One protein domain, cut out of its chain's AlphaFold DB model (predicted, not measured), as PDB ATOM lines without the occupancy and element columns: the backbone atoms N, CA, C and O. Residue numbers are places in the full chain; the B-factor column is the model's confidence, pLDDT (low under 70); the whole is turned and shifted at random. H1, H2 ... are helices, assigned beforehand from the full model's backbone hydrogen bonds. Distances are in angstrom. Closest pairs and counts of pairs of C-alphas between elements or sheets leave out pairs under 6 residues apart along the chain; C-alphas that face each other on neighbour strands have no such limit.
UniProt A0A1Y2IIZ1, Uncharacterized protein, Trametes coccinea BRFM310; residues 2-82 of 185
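This is residues 2 to 82 of the 185 residues of an uncharacterized protein of Trametes coccinea BRFM310 (UniProt A0A1Y2IIZ1). Two helices, H1 and H3, lie side by side and run the same way; the short helices H2 and H4 lie loosely to one side of this pair. The 81 printed residues hold four named helices, H1 to H4 in chain order, and no named strand: all helix, with 36 residues in named elements, under half. The whole is compact, radius of gyration of the C-alphas 11.8 A, spanning 32 by 30 by 22 A.

After residues 2 to 15, with no named element, comes H1, residues 16 to 29. It touches H3, residues 48 to 59, at a shallow tilt of 23 degrees, the same way; the closest C-alphas, of Leu 22 and Ile 55, are 5.8 A apart. H2, residues 34 to 37, is close to H1 but not clearly touching; the closest C-alphas, of Glu 23 and Leu 36, are 7.4 A apart. H4, residues 66 to 71, is close to H2 but not clearly touching, the closest C-alphas, of Pro 34 and Leu 69, being 7.7 A apart; it is apart from H1 and H3. Every O i to N i+4 pair is within hydrogen-bond range in H1, H3 and H4; H2 is too short for one.

H1 is 20.1 A long from C-alpha 16 at (-5.727, -35.751, 30.769); H2 is 5.4 A, H3 16.3 A, and H4 8.6 A, ending at C-alpha 71 at (11.720, -26.086, 35.880).

The printed part has no cut and no long link; the farthest C-alphas, of His 28 and Pro 82, are 34.1 A apart. The model's pLDDT is under 70 at residues 2 to 11, 38 to 43 and 75 to 82.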
ATOM      1  N   ARG A   2      -5.084 -41.983  45.241       38.94
ATOM      2  CA  ARG A   2      -3.660 -42.277  44.997       38.94
ATOM      3  C   ARG A   2      -3.424 -42.400  43.481       38.94
ATOM      4  O   ARG A   2      -4.221 -43.096  42.849       38.94
ATOM      5  N   PRO A   3      -2.399 -41.759  42.893       46.06
ATOM      6  CA  PRO A   3      -2.119 -41.889  41.467       46.06
ATOM      7  C   PRO A   3      -1.619 -43.312  41.155       46.06
ATOM      8  O   PRO A   3      -0.781 -43.831  41.899       46.06
ATOM      9  N   PRO A   4      -2.120 -43.973  40.098       47.88
ATOM     10  CA  PRO A   4      -1.621 -45.274  39.653       47.88
ATOM     11  C   PRO A   4      -0.115 -45.256  39.347       47.88
ATOM     12  O   PRO A   4       0.368 -44.365  38.654       47.88
ATOM     13  N   GLU A   5       0.628 -46.267  39.817       45.59
ATOM     14  CA  GLU A   5       2.078 -46.422  39.557       45.59
ATOM     15  C   GLU A   5       2.400 -46.593  38.055       45.59
ATOM     16  O   GLU A   5       3.516 -46.321  37.622       45.59
ATOM     17  N   GLU A   6       1.412 -46.983  37.246       41.75
ATOM     18  CA  GLU A   6       1.496 -47.102  35.782       41.75
ATOM     19  C   GLU A   6       1.644 -45.747  35.065       41.75
ATOM     20  O   GLU A   6       1.941 -45.711  33.876       41.75
ATOM     21  N   TRP A   7       1.444 -44.625  35.766       42.91
ATOM     22  CA  TRP A   7       1.596 -43.275  35.203       42.91
ATOM     23  C   TRP A   7       3.037 -42.756  35.248       42.91
ATOM     24  O   TRP A   7       3.314 -41.678  34.731       42.91
ATOM     25  N   ALA A   8       3.950 -43.516  35.853       48.38
ATOM     26  CA  ALA A   8       5.374 -43.207  35.933       48.38
ATOM     27  C   ALA A   8       6.170 -43.775  34.738       48.38
ATOM     28  O   ALA A   8       7.305 -44.220  34.905       48.38
ATOM     29  N   THR A   9       5.580 -43.820  33.540       44.78
ATOM     30  CA  THR A   9       6.333 -44.024  32.292       44.78
ATOM     31  C   THR A   9       6.926 -42.683  31.838       44.78
ATOM     32  O   THR A   9       6.379 -41.643  32.192       44.78
ATOM     33  N   GLY A  10       8.082 -42.718  31.156       60.47
ATOM     34  CA  GLY A  10       8.990 -41.584  30.876       60.47
ATOM     35  C   GLY A  10       8.417 -40.417  30.052       60.47
ATOM     36  O   GLY A  10       7.259 -40.062  30.211       60.47
ATOM     37  N   GLY A  11       9.240 -39.801  29.190       58.50
ATOM     38  CA  GLY A  11       9.039 -38.518  28.475       58.50
ATOM     39  C   GLY A  11       7.736 -38.243  27.714       58.50
ATOM     40  O   GLY A  11       7.595 -37.226  27.043       58.50
ATOM     41  N   GLU A  12       6.769 -39.142  27.775       73.06
ATOM     42  CA  GLU A  12       5.449 -38.952  27.209       73.06
ATOM     43  C   GLU A  12       4.768 -37.712  27.815       73.06
ATOM     44  O   GLU A  12       4.942 -37.426  29.005       73.06
ATOM     45  N   PRO A  13       3.946 -36.991  27.037       78.81
ATOM     46  CA  PRO A  13       3.166 -35.877  27.555       78.81
ATOM     47  C   PRO A  13       2.244 -36.319  28.691       78.81
ATOM     48  O   PRO A  13       1.656 -37.407  28.638       78.81
ATOM     49  N   MET A  14       2.091 -35.454  29.692       85.38
ATOM     50  CA  MET A  14       1.109 -35.613  30.760       85.38
ATOM     51  C   MET A  14      -0.274 -36.002  30.206       85.38
ATOM     52  O   MET A  14      -0.757 -35.439  29.227       85.38
ATOM     53  N   THR A  15      -0.922 -36.977  30.847       81.44
ATOM     54  CA  THR A  15      -2.268 -37.427  30.453       81.44
ATOM     55  C   THR A  15      -3.370 -36.497  30.965       81.44
ATOM     56  O   THR A  15      -3.232 -35.904  32.034       81.44
ATOM     57  N   ASP A  16      -4.532 -36.486  30.303       80.12
ATOM     58  CA  ASP A  16      -5.727 -35.751  30.769       80.12
ATOM     59  C   ASP A  16      -6.117 -36.109  32.210       80.12
ATOM     60  O   ASP A  16      -6.531 -35.267  33.002       80.12
ATOM     61  N   ARG A  17      -5.940 -37.380  32.591       79.50
ATOM     62  CA  ARG A  17      -6.208 -37.841  33.960       79.50
ATOM     63  C   ARG A  17      -5.267 -37.202  34.979       79.50
ATOM     64  O   ARG A  17      -5.699 -36.930  36.096       79.50
ATOM     65  N   GLN A  18      -4.006 -36.983  34.613       81.94
ATOM     66  CA  GLN A  18      -3.023 -36.313  35.463       81.94
ATOM     67  C   GLN A  18      -3.273 -34.808  35.541       81.94
ATOM     68  O   GLN A  18      -3.129 -34.262  36.628       81.94
ATOM     69  N   ILE A  19      -3.727 -34.171  34.456       86.69
ATOM     70  CA  ILE A  19      -4.186 -32.770  34.471       86.69
ATOM     71  C   ILE A  19      -5.309 -32.608  35.498       86.69
ATOM     72  O   ILE A  19      -5.167 -31.858  36.460       86.69
ATOM     73  N   VAL A  20      -6.373 -33.406  35.372       84.88
ATOM     74  CA  VAL A  20      -7.517 -33.366  36.299       84.88
ATOM     75  C   VAL A  20      -7.096 -33.703  37.734       84.88
ATOM     76  O   VAL A  20      -7.634 -33.153  38.696       84.88
ATOM     77  N   ALA A  21      -6.146 -34.626  37.914       85.56
ATOM     78  CA  ALA A  21      -5.619 -34.944  39.236       85.56
ATOM     79  C   ALA A  21      -4.852 -33.758  39.837       85.56
ATOM     80  O   ALA A  21      -5.114 -33.424  40.991       85.56
ATOM     81  N   LEU A  22      -3.968 -33.119  39.064       88.69
ATOM     82  CA  LEU A  22      -3.218 -31.934  39.475       88.69
ATOM     83  C   LEU A  22      -4.146 -30.780  39.835       88.69
ATOM     84  O   LEU A  22      -3.996 -30.230  40.917       88.69
ATOM     85  N   GLU A  23      -5.141 -30.467  39.001       88.38
ATOM     86  CA  GLU A  23      -6.138 -29.430  39.293       88.38
ATOM     87  C   GLU A  23      -6.827 -29.674  40.641       88.38
ATOM     88  O   GLU A  23      -6.967 -28.765  41.459       88.38
ATOM     89  N   ARG A  24      -7.221 -30.925  40.911       87.50
ATOM     90  CA  ARG A  24      -7.900 -31.294  42.161       87.50
ATOM     91  C   ARG A  24      -6.998 -31.158  43.381       87.50
ATOM     92  O   ARG A  24      -7.454 -30.635  44.396       87.50
ATOM     93  N   VAL A  25      -5.758 -31.647  43.313       86.75
ATOM     94  CA  VAL A  25      -4.834 -31.575  44.462       86.75
ATOM     95  C   VAL A  25      -4.326 -30.149  44.678       86.75
ATOM     96  O   VAL A  25      -4.274 -29.686  45.811       86.75
ATOM     97  N   ALA A  26      -4.073 -29.406  43.600       86.69
ATOM     98  CA  ALA A  26      -3.696 -27.999  43.638       86.69
ATOM     99  C   ALA A  26      -4.791 -27.131  44.273       86.69
ATOM    100  O   ALA A  26      -4.503 -26.321  45.153       86.69
ATOM    101  N   ALA A  27      -6.055 -27.349  43.890       86.88
ATOM    102  CA  ALA A  27      -7.194 -26.646  44.473       86.88
ATOM    103  C   ALA A  27      -7.401 -26.991  45.957       86.88
ATOM    104  O   ALA A  27      -7.694 -26.100  46.755       86.88
ATOM    105  N   HIS A  28      -7.233 -28.264  46.333       85.38
ATOM    106  CA  HIS A  28      -7.351 -28.708  47.723       85.38
ATOM    107  C   HIS A  28      -6.294 -28.047  48.622       85.38
ATOM    108  O   HIS A  28      -6.636 -27.495  49.668       85.38
ATOM    109  N   ASP A  29      -5.032 -28.035  48.180       82.69
ATOM    110  CA  ASP A  29      -3.893 -27.558  48.978       82.69
ATOM    111  C   ASP A  29      -3.489 -26.103  48.682       82.69
ATOM    112  O   ASP A  29      -2.483 -25.607  49.193       82.69
ATOM    113  N   LYS A  30      -4.299 -25.385  47.889       86.88
ATOM    114  CA  LYS A  30      -4.091 -23.980  47.490       86.88
ATOM    115  C   LYS A  30      -2.702 -23.728  46.885       86.88
ATOM    116  O   LYS A  30      -2.057 -22.713  47.161       86.88
ATOM    117  N   VAL A  31      -2.241 -24.664  46.062       83.81
ATOM    118  CA  VAL A  31      -1.007 -24.547  45.279       83.81
ATOM    119  C   VAL A  31      -1.374 -23.984  43.910       83.81
ATOM    120  O   VAL A  31      -2.195 -24.570  43.218       83.81
ATOM    121  N   SER A  32      -0.780 -22.859  43.511       86.75
ATOM    122  CA  SER A  32      -0.934 -22.351  42.141       86.75
ATOM    123  C   SER A  32       0.060 -23.065  41.231       86.75
ATOM    124  O   SER A  32       1.244 -23.161  41.560       86.75
ATOM    125  N   ILE A  33      -0.435 -23.600  40.114       85.38
ATOM    126  CA  ILE A  33       0.367 -24.331  39.129       85.38
ATOM    127  C   ILE A  33       0.268 -23.571  37.800       85.38
ATOM    128  O   ILE A  33      -0.719 -23.728  37.077       85.38
ATOM    129  N   PRO A  34       1.276 -22.747  37.454       80.69
ATOM    130  CA  PRO A  34       1.174 -21.783  36.356       80.69
ATOM    131  C   PRO A  34       0.800 -22.390  34.998       80.69
ATOM    132  O   PRO A  34      -0.001 -21.810  34.270       80.69
ATOM    133  N   PHE A  35       1.323 -23.574  34.671       81.06
ATOM    134  CA  PHE A  35       1.063 -24.257  33.397       81.06
ATOM    135  C   PHE A  35      -0.316 -24.925  33.294       81.06
ATOM    136  O   PHE A  35      -0.659 -25.427  32.229       81.06
ATOM    137  N   LEU A  36      -1.110 -24.937  34.369       82.31
ATOM    138  CA  LEU A  36      -2.521 -25.345  34.318       82.31
ATOM    139  C   LEU A  36      -3.455 -24.145  34.133       82.31
ATOM    140  O   LEU A  36      -4.513 -24.268  33.527       82.31
ATOM    141  N   GLU A  37      -3.069 -22.979  34.653       70.88
ATOM    142  CA  GLU A  37      -3.925 -21.789  34.707       70.88
ATOM    143  C   GLU A  37      -3.791 -20.891  33.466       70.88
ATOM    144  O   GLU A  37      -4.698 -20.120  33.148       70.88
ATOM    145  N   ARG A  38      -2.651 -20.956  32.767       59.38
ATOM    146  CA  ARG A  38      -2.269 -19.979  31.744       59.38
ATOM    147  C   ARG A  38      -1.885 -20.627  30.420       59.38
ATOM    148  O   ARG A  38      -0.863 -21.296  30.312       59.38
ATOM    149  N   ALA A  39      -2.648 -20.315  29.372       52.12
ATOM    150  CA  ALA A  39      -2.377 -20.777  28.010       52.12
ATOM    151  C   ALA A  39      -1.048 -20.253  27.422       52.12
ATOM    152  O   ALA A  39      -0.562 -20.791  26.432       52.12
ATOM    153  N   ASP A  40      -0.446 -19.214  28.005       56.41
ATOM    154  CA  ASP A  40       0.873 -18.685  27.634       56.41
ATOM    155  C   ASP A  40       2.026 -19.286  28.460       56.41
ATOM    156  O   ASP A  40       3.176 -19.239  28.026       56.41
ATOM    157  N   ALA A  41       1.728 -19.945  29.587       55.50
ATOM    158  CA  ALA A  41       2.671 -20.820  30.290       55.50
ATOM    159  C   ALA A  41       2.849 -22.189  29.585       55.50
ATOM    160  O   ALA A  41       3.736 -22.962  29.952       55.50
ATOM    161  N   ASN A  42       2.090 -22.450  28.509       58.47
ATOM    162  CA  ASN A  42       2.096 -23.670  27.680       58.47
ATOM    163  C   ASN A  42       3.435 -24.019  26.998       58.47
ATOM    164  O   ASN A  42       3.517 -25.000  26.260       58.47
ATOM    165  N   GLY A  43       4.498 -23.239  27.208       62.19
ATOM    166  CA  GLY A  43       5.841 -23.604  26.754       62.19
ATOM    167  C   GLY A  43       6.439 -24.795  27.515       62.19
ATOM    168  O   GLY A  43       7.370 -25.421  27.010       62.19
ATOM    169  N   GLN A  44       5.911 -25.113  28.702       77.75
ATOM    170  CA  GLN A  44       6.339 -26.259  29.501       77.75
ATOM    171  C   GLN A  44       5.696 -27.552  28.990       77.75
ATOM    172  O   GLN A  44       4.486 -27.754  29.079       77.75
ATOM    173  N   ARG A  45       6.520 -28.463  28.473       79.69
ATOM    174  CA  ARG A  45       6.115 -29.802  28.024       79.69
ATOM    175  C   ARG A  45       6.193 -30.791  29.180       79.69
ATOM    176  O   ARG A  45       7.040 -31.677  29.184       79.69
ATOM    177  N   VAL A  46       5.343 -30.597  30.188       84.00
ATOM    178  CA  VAL A  46       5.365 -31.433  31.394       84.00
ATOM    179  C   VAL A  46       5.062 -32.886  31.024       84.00
ATOM    180  O   VAL A  46       4.022 -33.205  30.436       84.00
ATOM    181  N   THR A  47       5.994 -33.768  31.357       84.25
ATOM    182  CA  THR A  47       5.906 -35.202  31.077       84.25
ATOM    183  C   THR A  47       5.006 -35.913  32.087       84.25
ATOM    184  O   THR A  47       4.733 -35.404  33.178       84.25
ATOM    185  N   LYS A  48       4.558 -37.134  31.770       81.06
ATOM    186  CA  LYS A  48       3.802 -37.979  32.712       81.06
ATOM    187  C   LYS A  48       4.572 -38.204  34.008       81.06
ATOM    188  O   LYS A  48       3.972 -38.146  35.081       81.06
ATOM    189  N   ALA A  49       5.881 -38.432  33.913       72.88
ATOM    190  CA  ALA A  49       6.748 -38.649  35.063       72.88
ATOM    191  C   ALA A  49       6.840 -37.400  35.957       72.88
ATOM    192  O   ALA A  49       6.645 -37.496  37.168       72.88
ATOM    193  N   GLU A  50       7.069 -36.224  35.369       80.81
ATOM    194  CA  GLU A  50       7.091 -34.948  36.095       80.81
ATOM    195  C   GLU A  50       5.744 -34.644  36.758       80.81
ATOM    196  O   GLU A  50       5.693 -34.322  37.946       80.81
ATOM    197  N   ALA A  51       4.644 -34.826  36.021       85.62
ATOM    198  CA  ALA A  51       3.297 -34.647  36.546       85.62
ATOM    199  C   ALA A  51       3.010 -35.607  37.709       85.62
ATOM    200  O   ALA A  51       2.451 -35.201  38.724       85.62
ATOM    201  N   TYR A  52       3.422 -36.874  37.599       81.00
ATOM    202  CA  TYR A  52       3.274 -37.856  38.673       81.00
ATOM    203  C   TYR A  52       4.030 -37.437  39.940       81.00
ATOM    204  O   TYR A  52       3.453 -37.472  41.029       81.00
ATOM    205  N   VAL A  53       5.295 -37.016  39.810       80.88
ATOM    206  CA  VAL A  53       6.103 -36.560  40.954       80.88
ATOM    207  C   VAL A  53       5.459 -35.347  41.618       80.88
ATOM    208  O   VAL A  53       5.334 -35.327  42.842       80.88
ATOM    209  N   LEU A  54       4.991 -34.380  40.828       85.50
ATOM    210  CA  LEU A  54       4.318 -33.192  41.344       85.50
ATOM    211  C   LEU A  54       3.015 -33.535  42.083       85.50
ATOM    212  O   LEU A  54       2.799 -33.038  43.186       85.50
ATOM    213  N   ILE A  55       2.175 -34.422  41.529       84.19
ATOM    214  CA  ILE A  55       0.956 -34.892  42.212       84.19
ATOM    215  C   ILE A  55       1.318 -35.540  43.552       84.19
ATOM    216  O   ILE A  55       0.677 -35.265  44.564       84.19
ATOM    217  N   GLN A  56       2.335 -36.404  43.560       79.00
ATOM    218  CA  GLN A  56       2.736 -37.131  44.759       79.00
ATOM    219  C   GLN A  56       3.282 -36.186  45.838       79.00
ATOM    220  O   GLN A  56       2.880 -36.305  46.988       79.00
ATOM    221  N   MET A  57       4.110 -35.202  45.464       80.50
ATOM    222  CA  MET A  57       4.591 -34.169  46.391       80.50
ATOM    223  C   MET A  57       3.434 -33.450  47.092       80.50
ATOM    224  O   MET A  57       3.441 -33.345  48.316       80.50
ATOM    225  N   ILE A  58       2.429 -33.007  46.331       85.69
ATOM    226  CA  ILE A  58       1.274 -32.291  46.888       85.69
ATOM    227  C   ILE A  58       0.469 -33.214  47.817       85.69
ATOM    228  O   ILE A  58       0.184 -32.840  48.951       85.69
ATOM    229  N   LEU A  59       0.179 -34.451  47.390       78.56
ATOM    230  CA  LEU A  59      -0.549 -35.435  48.209       78.56
ATOM    231  C   LEU A  59       0.169 -35.805  49.513       78.56
ATOM    232  O   LEU A  59      -0.496 -36.124  50.499       78.56
ATOM    233  N   ASP A  60       1.498 -35.760  49.521       77.38
ATOM    234  CA  ASP A  60       2.324 -35.994  50.708       77.38
ATOM    235  C   ASP A  60       2.431 -34.741  51.607       77.38
ATOM    236  O   ASP A  60       3.158 -34.745  52.602       77.38
ATOM    237  N   GLY A  61       1.701 -33.663  51.288       78.44
ATOM    238  CA  GLY A  61       1.679 -32.406  52.042       78.44
ATOM    239  C   GLY A  61       2.897 -31.513  51.798       78.44
ATOM    240  O   GLY A  61       3.129 -30.561  52.548       78.44
ATOM    241  N   VAL A  62       3.696 -31.805  50.768       79.94
ATOM    242  CA  VAL A  62       4.891 -31.036  50.416       79.94
ATOM    243  C   VAL A  62       4.519 -29.956  49.409       79.94
ATOM    244  O   VAL A  62       4.112 -30.234  48.282       79.94
ATOM    245  N   ARG A  63       4.713 -28.692  49.796       85.06
ATOM    246  CA  ARG A  63       4.461 -27.557  48.907       85.06
ATOM    247  C   ARG A  63       5.597 -27.421  47.879       85.06
ATOM    248  O   ARG A  63       6.735 -27.191  48.292       85.06
ATOM    249  N   PRO A  64       5.326 -27.527  46.566       80.69
ATOM    250  CA  PRO A  64       6.350 -27.324  45.548       80.69
ATOM    251  C   PRO A  64       6.799 -25.856  45.524       80.69
ATOM    252  O   PRO A  64       5.981 -24.942  45.627       80.69
ATOM    253  N   SER A  65       8.106 -25.627  45.398       82.19
ATOM    254  CA  SER A  65       8.680 -24.287  45.229       82.19
ATOM    255  C   SER A  65       8.392 -23.729  43.833       82.19
ATOM    256  O   SER A  65       8.331 -24.500  42.874       82.19
ATOM    257  N   GLU A  66       8.337 -22.405  43.694       80.19
ATOM    258  CA  GLU A  66       8.170 -21.740  42.391       80.19
ATOM    259  C   GLU A  66       9.273 -22.124  41.390       80.19
ATOM    260  O   GLU A  66       8.965 -22.439  40.247       80.19
ATOM    261  N   GLU A  67      10.535 -22.213  41.829       74.00
ATOM    262  CA  GLU A  67      11.664 -22.652  40.986       74.00
ATOM    263  C   GLU A  67      11.465 -24.068  40.423       74.00
ATOM    264  O   GLU A  67      11.761 -24.338  39.259       74.00
ATOM    265  N   TYR A  68      10.935 -24.978  41.244       79.31
ATOM    266  CA  TYR A  68      10.630 -26.345  40.821       79.31
ATOM    267  C   TYR A  68       9.517 -26.354  39.774       79.31
ATOM    268  O   TYR A  68       9.688 -26.966  38.723       79.31
ATOM    269  N   LEU A  69       8.417 -25.635  40.024       84.75
ATOM    270  CA  LEU A  69       7.305 -25.517  39.076       84.75
ATOM    271  C   LEU A  69       7.750 -24.897  37.748       84.75
ATOM    272  O   LEU A  69       7.335 -25.367  36.692       84.75
ATOM    273  N   ASP A  70       8.622 -23.890  37.790       81.25
ATOM    274  CA  ASP A  70       9.176 -23.273  36.586       81.25
ATOM    275  C   ASP A  70      10.135 -24.217  35.845       81.25
ATOM    276  O   ASP A  70      10.222 -24.170  34.624       81.25
ATOM    277  N   SER A  71      10.813 -25.135  36.534       77.81
ATOM    278  CA  SER A  71      11.720 -26.086  35.880       77.81
ATOM    279  C   SER A  71      11.015 -27.193  35.078       77.81
ATOM    280  O   SER A  71      11.617 -27.741  34.152       77.81
ATOM    281  N   LEU A  72       9.754 -27.514  35.399       82.44
ATOM    282  CA  LEU A  72       9.030 -28.636  34.789       82.44
ATOM    283  C   LEU A  72       8.811 -28.441  33.286       82.44
ATOM    284  O   LEU A  72       8.473 -27.349  32.829       82.44
ATOM    285  N   GLY A  73       8.982 -29.509  32.503       76.44
ATOM    286  CA  GLY A  73       8.704 -29.498  31.067       76.44
ATOM    287  C   GLY A  73       9.608 -28.576  30.238       76.44
ATOM    288  O   GLY A  73       9.265 -28.264  29.096       76.44
ATOM    289  N   ARG A  74      10.734 -28.105  30.794       75.12
ATOM    290  CA  ARG A  74      11.736 -27.287  30.081       75.12
ATOM    291  C   ARG A  74      12.908 -28.099  29.503       75.12
ATOM    292  O   ARG A  74      13.742 -27.518  28.814       75.12
ATOM    293  N   GLY A  75      12.979 -29.406  29.774       65.94
ATOM    294  CA  GLY A  75      13.966 -30.332  29.197       65.94
ATOM    295  C   GLY A  75      13.467 -31.039  27.931       65.94
ATOM    296  O   GLY A  75      12.272 -30.998  27.630       65.94
ATOM    297  N   ASP A  76      14.370 -31.689  27.187       57.69
ATOM    298  CA  ASP A  76      13.961 -32.615  26.127       57.69
ATOM    299  C   ASP A  76      13.299 -33.842  26.784       57.69
ATOM    300  O   ASP A  76      13.950 -34.524  27.578       57.69
ATOM    301  N   PRO A  77      12.020 -34.142  26.495       49.44
ATOM    302  CA  PRO A  77      11.345 -35.308  27.059       49.44
ATOM    303  C   PRO A  77      12.045 -36.637  26.726       49.44
ATOM    304  O   PRO A  77      11.850 -37.618  27.442       49.44
ATOM    305  N   TYR A  78      12.840 -36.685  25.655       46.97
ATOM    306  CA  TYR A  78      13.573 -37.877  25.225       46.97
ATOM    307  C   TYR A  78      15.040 -37.889  25.653       46.97
ATOM    308  O   TYR A  78      15.717 -38.893  25.421       46.97
ATOM    309  N   GLU A  79      15.543 -36.829  26.293       43.31
ATOM    310  CA  GLU A  79      16.795 -36.955  27.029       43.31
ATOM    311  C   GLU A  79      16.514 -37.827  28.247       43.31
ATOM    312  O   GLU A  79      15.892 -37.397  29.223       43.31
ATOM    313  N   GLU A  80      16.964 -39.085  28.187       45.28
ATOM    314  CA  GLU A  80      17.088 -39.889  29.394       45.28
ATOM    315  C   GLU A  80      17.807 -39.033  30.436       45.28
ATOM    316  O   GLU A  80      18.895 -38.517  30.142       45.28
ATOM    317  N   PRO A  81      17.214 -38.836  31.632       50.62
ATOM    318  CA  PRO A  81      17.862 -38.052  32.659       50.62
ATOM    319  C   PRO A  81      19.254 -38.647  32.843       50.62
ATOM    320  O   PRO A  81      19.370 -39.857  33.076       50.62
ATOM    321  N   PRO A  82      20.313 -37.837  32.675       49.94
ATOM    322  CA  PRO A  82      21.654 -38.371  32.580       49.94
ATOM    323  C   PRO A  82      21.923 -39.173  33.850       49.94
ATOM    324  O   PRO A  82      21.484 -38.766  34.930       49.94
TER     325      PRO A  82